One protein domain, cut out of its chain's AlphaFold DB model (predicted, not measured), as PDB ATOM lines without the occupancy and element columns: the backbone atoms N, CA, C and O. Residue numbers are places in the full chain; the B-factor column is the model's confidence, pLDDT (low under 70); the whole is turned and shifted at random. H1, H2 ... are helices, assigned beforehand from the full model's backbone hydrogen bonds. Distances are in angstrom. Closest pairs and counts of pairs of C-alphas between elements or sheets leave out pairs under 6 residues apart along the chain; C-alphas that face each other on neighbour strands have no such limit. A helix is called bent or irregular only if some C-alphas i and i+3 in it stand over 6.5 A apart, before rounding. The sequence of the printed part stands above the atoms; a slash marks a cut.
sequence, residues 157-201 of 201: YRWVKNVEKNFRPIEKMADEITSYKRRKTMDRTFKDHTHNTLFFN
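What this domain is: This is residues 157 to 201 of the 201 residues of an uncharacterized protein of Gigaspora rosea (UniProt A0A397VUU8). What is the picture? Two helices, H1 then H2, follow end to end as a long arm, and residues 182 to 201, with no named element, loop out beyond H2 and fold back toward it. What are the figures? The 45 printed residues, all helix by class, hold two named helices and no named strand. They are only just extended, close to loose, with a radius of gyration of the C-alphas of 14.2 A and spans of 45 by 17 by 15 A.

How they stand to each other: How do the helices meet? H1, residues 157 to 166, and H2, residues 168 to 181, meet only through their tight link. Which O i to N i+4 pairs are within hydrogen-bond range? Every pair in H2 is, and 4 of 6 in H1.

Where its parts are: Where does H1 begin? It begins at C-alpha 157 (131.491, 102.914, 184.521), spans 15.4 A and is only just irregular, with C-alphas 162 and 165 6.9 A apart. Where does H2 end? It ends at C-alpha 181 (130.127, 136.190, 183.564), after 19.9 A.

The domain as a whole: Is anything missing? The printed part has no cut. Where is confidence low? Residues 186 to 188, 190 and 201 have pLDDT under 70.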
ATOM      1  N   TYR A 157     132.364 102.103 183.659       94.81
ATOM      2  CA  TYR A 157     131.491 102.914 184.521       94.81
ATOM      3  C   TYR A 157     131.846 102.856 186.014       94.81
ATOM      4  O   TYR A 157     131.512 103.765 186.774       94.81
ATOM      5  N   ARG A 158     132.516 101.791 186.468       94.88
ATOM      6  CA  ARG A 158     132.952 101.685 187.867       94.88
ATOM      7  C   ARG A 158     134.107 102.640 188.156       94.88
ATOM      8  O   ARG A 158     134.132 103.252 189.219       94.88
ATOM      9  N   TRP A 159     135.034 102.781 187.209       96.69
ATOM     10  CA  TRP A 159     136.155 103.704 187.337       96.69
ATOM     11  C   TRP A 159     135.684 105.162 187.370       96.69
ATOM     12  O   TRP A 159     136.061 105.886 188.291       96.69
ATOM     13  N   VAL A 160     134.785 105.571 186.462       95.94
ATOM     14  CA  VAL A 160     134.327 106.974 186.411       95.94
ATOM     15  C   VAL A 160     133.614 107.401 187.701       95.94
ATOM     16  O   VAL A 160     133.904 108.478 188.211       95.94
ATOM     17  N   LYS A 161     132.795 106.531 188.314       94.69
ATOM     18  CA  LYS A 161     132.144 106.810 189.613       94.69
ATOM     19  C   LYS A 161     133.141 107.046 190.752       94.69
ATOM     20  O   LYS A 161     132.869 107.815 191.667       94.69
ATOM     21  N   ASN A 162     134.298 106.386 190.716       94.12
ATOM     22  CA  ASN A 162     135.333 106.572 191.734       94.12
ATOM     23  C   ASN A 162     136.146 107.856 191.518       94.12
ATOM     24  O   ASN A 162     136.639 108.436 192.487       94.12
ATOM     25  N   VAL A 163     136.300 108.278 190.260       94.38
ATOM     26  CA  VAL A 163     137.118 109.430 189.861       94.38
ATOM     27  C   VAL A 163     136.317 110.739 189.838       94.38
ATOM     28  O   VAL A 163     136.904 111.797 190.048       94.38
ATOM     29  N   GLU A 164     134.990 110.689 189.694       94.62
ATOM     30  CA  GLU A 164     134.070 111.844 189.669       94.62
ATOM     31  C   GLU A 164     134.349 112.876 190.775       94.62
ATOM     32  O   GLU A 164     134.392 114.080 190.532       94.62
ATOM     33  N   LYS A 165     134.628 112.418 192.003       94.44
ATOM     34  CA  LYS A 165     134.918 113.298 193.147       94.44
ATOM     35  C   LYS A 165     136.098 114.254 192.917       94.44
ATOM     36  O   LYS A 165     136.117 115.324 193.518       94.44
ATOM     37  N   ASN A 166     137.051 113.885 192.059       94.69
ATOM     38  CA  ASN A 166     138.216 114.707 191.732       94.69
ATOM     39  C   ASN A 166     137.834 115.914 190.861       94.69
ATOM     40  O   ASN A 166     138.540 116.917 190.875       94.69
ATOM     41  N   PHE A 167     136.716 115.832 190.130       95.81
ATOM     42  CA  PHE A 167     136.243 116.887 189.233       95.81
ATOM     43  C   PHE A 167     135.321 117.893 189.917       95.81
ATOM     44  O   PHE A 167     135.251 119.030 189.463       95.81
ATOM     45  N   ARG A 168     134.698 117.548 191.054       94.88
ATOM     46  CA  ARG A 168     133.785 118.456 191.779       94.88
ATOM     47  C   ARG A 168     134.356 119.861 192.036       94.88
ATOM     48  O   ARG A 168     133.621 120.829 191.855       94.88
ATOM     49  N   PRO A 169     135.629 120.035 192.450       94.75
ATOM     50  CA  PRO A 169     136.194 121.375 192.619       94.75
ATOM     51  C   PRO A 169     136.332 122.140 191.295       94.75
ATOM     52  O   PRO A 169     136.132 123.352 191.268       94.75
ATOM     53  N   ILE A 170     136.645 121.435 190.203       95.00
ATOM     54  CA  ILE A 170     136.807 122.000 188.856       95.00
ATOM     55  C   ILE A 170     135.442 122.421 188.299       95.00
ATOM     56  O   ILE A 170     135.305 123.530 187.788       95.00
ATOM     57  N   GLU A 171     134.425 121.575 188.458       95.06
ATOM     58  CA  GLU A 171     133.033 121.879 188.102       95.06
ATOM     59  C   GLU A 171     132.536 123.105 188.868       95.06
ATOM     60  O   GLU A 171     132.054 124.060 188.264       95.06
ATOM     61  N   LYS A 172     132.766 123.143 190.187       95.38
ATOM     62  CA  LYS A 172     132.417 124.296 191.022       95.38
ATOM     63  C   LYS A 172     133.083 125.586 190.533       95.38
ATOM     64  O   LYS A 172     132.419 126.616 190.449       95.38
ATOM     65  N   MET A 173     134.374 125.541 190.201       95.69
ATOM     66  CA  MET A 173     135.089 126.690 189.637       95.69
ATOM     67  C   MET A 173     134.457 127.146 188.314       95.69
ATOM     68  O   MET A 173     134.220 128.341 188.127       95.69
ATOM     69  N   ALA A 174     134.147 126.212 187.411       94.62
ATOM     70  CA  ALA A 174     133.517 126.520 186.131       94.62
ATOM     71  C   ALA A 174     132.121 127.148 186.307       94.62
ATOM     72  O   ALA A 174     131.801 128.127 185.626       94.62
ATOM     73  N   ASP A 175     131.320 126.651 187.249       94.19
ATOM     74  CA  ASP A 175     129.987 127.172 187.563       94.19
ATOM     75  C   ASP A 175     130.037 128.577 188.172       94.19
ATOM     76  O   ASP A 175     129.260 129.456 187.784       94.19
ATOM     77  N   GLU A 176     130.965 128.812 189.104       92.75
ATOM     78  CA  GLU A 176     131.179 130.117 189.732       92.75
ATOM     79  C   GLU A 176     131.598 131.165 188.695       92.75
ATOM     80  O   GLU A 176     130.995 132.240 188.629       92.75
ATOM     81  N   ILE A 177     132.559 130.833 187.828       91.38
ATOM     82  CA  ILE A 177     133.018 131.706 186.737       91.38
ATOM     83  C   ILE A 177     131.898 131.956 185.719       91.38
ATOM     84  O   ILE A 177     131.680 133.091 185.290       91.38
ATOM     85  N   THR A 178     131.153 130.919 185.332       91.38
ATOM     86  CA  THR A 178     130.055 131.049 184.362       91.38
ATOM     87  C   THR A 178     128.937 131.928 184.914       91.38
ATOM     88  O   THR A 178     128.416 132.797 184.211       91.38
ATOM     89  N   SER A 179     128.590 131.734 186.186       89.19
ATOM     90  CA  SER A 179     127.606 132.549 186.892       89.19
ATOM     91  C   SER A 179     128.070 133.997 187.007       89.19
ATOM     92  O   SER A 179     127.279 134.896 186.737       89.19
ATOM     93  N   TYR A 180     129.346 134.224 187.337       87.38
ATOM     94  CA  TYR A 180     129.970 135.547 187.389       87.38
ATOM     95  C   TYR A 180     129.889 136.277 186.039       87.38
ATOM     96  O   TYR A 180     129.367 137.388 185.989       87.38
ATOM     97  N   LYS A 181     130.252 135.623 184.925       85.94
ATOM     98  CA  LYS A 181     130.127 136.190 183.564       85.94
ATOM     99  C   LYS A 181     128.694 136.568 183.175       85.94
ATOM    100  O   LYS A 181     128.494 137.479 182.379       85.94
ATOM    101  N   ARG A 182     127.691 135.853 183.693       85.75
ATOM    102  CA  ARG A 182     126.266 136.088 183.388       85.75
ATOM    103  C   ARG A 182     125.620 137.162 184.269       85.75
ATOM    104  O   ARG A 182     124.455 137.498 184.038       85.75
ATOM    105  N   ARG A 183     126.314 137.688 185.286       80.62
ATOM    106  CA  ARG A 183     125.751 138.712 186.178       80.62
ATOM    107  C   ARG A 183     125.450 139.987 185.387       80.62
ATOM    108  O   ARG A 183     126.299 140.525 184.690       80.62
ATOM    109  N   LYS A 184     124.218 140.485 185.525       76.88
ATOM    110  CA  LYS A 184     123.783 141.771 184.944       76.88
ATOM    111  C   LYS A 184     124.076 142.960 185.857       76.88
ATOM    112  O   LYS A 184     124.130 144.098 185.404       76.88
ATOM    113  N   THR A 185     124.217 142.699 187.152       72.44
ATOM    114  CA  THR A 185     124.479 143.702 188.183       72.44
ATOM    115  C   THR A 185     125.912 143.567 188.663       72.44
ATOM    116  O   THR A 185     126.352 142.450 188.922       72.44
ATOM    117  N   MET A 186     126.611 144.690 188.817       67.88
ATOM    118  CA  MET A 186     127.966 144.679 189.362       67.88
ATOM    119  C   MET A 186     127.984 144.240 190.827       67.88
ATOM    120  O   MET A 186     127.093 144.608 191.604       67.88
ATOM    121  N   ASP A 187     129.039 143.521 191.192       63.78
ATOM    122  CA  ASP A 187     129.326 143.145 192.570       63.78
ATOM    123  C   ASP A 187     129.553 144.401 193.414       63.78
ATOM    124  O   ASP A 187     130.223 145.355 193.006       63.78
ATOM    125  N   ARG A 188     128.923 144.447 194.591       60.31
ATOM    126  CA  ARG A 188     128.884 145.670 195.401       60.31
ATOM    127  C   ARG A 188     130.193 145.866 196.161       60.31
ATOM    128  O   ARG A 188     130.526 147.006 196.486       60.31
ATOM    129  N   THR A 189     130.918 144.778 196.456       70.69
ATOM    130  CA  THR A 189     132.191 144.773 197.200       70.69
ATOM    131  C   THR A 189     133.026 143.505 196.942       70.69
ATOM    132  O   THR A 189     132.492 142.497 196.493       70.69
ATOM    133  N   PHE A 190     134.300 143.499 197.370       63.47
ATOM    134  CA  PHE A 190     135.175 142.308 197.415       63.47
ATOM    135  C   PHE A 190     134.563 141.085 198.127       63.47
ATOM    136  O   PHE A 190     134.999 139.965 197.894       63.47
ATOM    137  N   LYS A 191     133.554 141.291 198.983       71.12
ATOM    138  CA  LYS A 191     132.839 140.222 199.692       71.12
ATOM    139  C   LYS A 191     132.045 139.307 198.751       71.12
ATOM    140  O   LYS A 191     131.788 138.163 199.110       71.12
ATOM    141  N   ASP A 192     131.660 139.810 197.580       74.38
ATOM    142  CA  ASP A 192     130.804 139.089 196.632       74.38
ATOM    143  C   ASP A 192     131.617 138.244 195.623       74.38
ATOM    144  O   ASP A 192     131.036 137.510 194.813       74.38
ATOM    145  N   HIS A 193     132.956 138.314 195.703       80.19
ATOM    146  CA  HIS A 193     133.882 137.506 194.914       80.19
ATOM    147  C   HIS A 193     134.292 136.229 195.661       80.19
ATOM    148  O   HIS A 193     134.499 136.218 196.874       80.19
ATOM    149  N   THR A 194     134.458 135.148 194.907       86.38
ATOM    150  CA  THR A 194     135.056 133.890 195.370       86.38
ATOM    151  C   THR A 194     136.544 133.867 195.023       86.38
ATOM    152  O   THR A 194     137.007 134.687 194.231       86.38
ATOM    153  N   HIS A 195     137.300 132.894 195.543       86.56
ATOM    154  CA  HIS A 195     138.697 132.687 195.132       86.56
ATOM    155  C   HIS A 195     138.843 132.552 193.604       86.56
ATOM    156  O   HIS A 195     139.794 133.073 193.030       86.56
ATOM    157  N   ASN A 196     137.853 131.937 192.949       88.31
ATOM    158  CA  ASN A 196     137.837 131.705 191.506       88.31
ATOM    159  C   ASN A 196     137.439 132.941 190.685       88.31
ATOM    160  O   ASN A 196     137.706 132.983 189.489       88.31
ATOM    161  N   THR A 197     136.783 133.936 191.295       86.50
ATOM    162  CA  THR A 197     136.251 135.116 190.586       86.50
ATOM    163  C   THR A 197     136.903 136.434 191.005       86.50
ATOM    164  O   THR A 197     136.580 137.478 190.448       86.50
ATOM    165  N   LEU A 198     137.795 136.418 191.997       83.69
ATOM    166  CA  LEU A 198     138.417 137.625 192.549       83.69
ATOM    167  C   LEU A 198     139.390 138.293 191.569       83.69
ATOM    168  O   LEU A 198     139.418 139.515 191.476       83.69
ATOM    169  N   PHE A 199     140.162 137.484 190.842       82.69
ATOM    170  CA  PHE A 199     141.129 137.933 189.830       82.69
ATOM    171  C   PHE A 199     140.694 137.565 188.406       82.69
ATOM    172  O   PHE A 199     141.490 137.615 187.473       82.69
ATOM    173  N   PHE A 200     139.433 137.161 188.248       77.88
ATOM    174  CA  PHE A 200     138.876 136.747 186.972       77.88
ATOM    175  C   PHE A 200     138.261 137.957 186.257       77.88
ATOM    176  O   PHE A 200     137.253 138.498 186.723       77.88
ATOM    177  N   ASN A 201     138.869 138.358 185.138       65.62
ATOM    178  CA  ASN A 201     138.441 139.480 184.295       65.62
ATOM    179  C   ASN A 201     137.983 138.999 182.916       65.62
ATOM    180  O   ASN A 201     138.701 138.173 182.310       65.62
TER     181      ASN A 201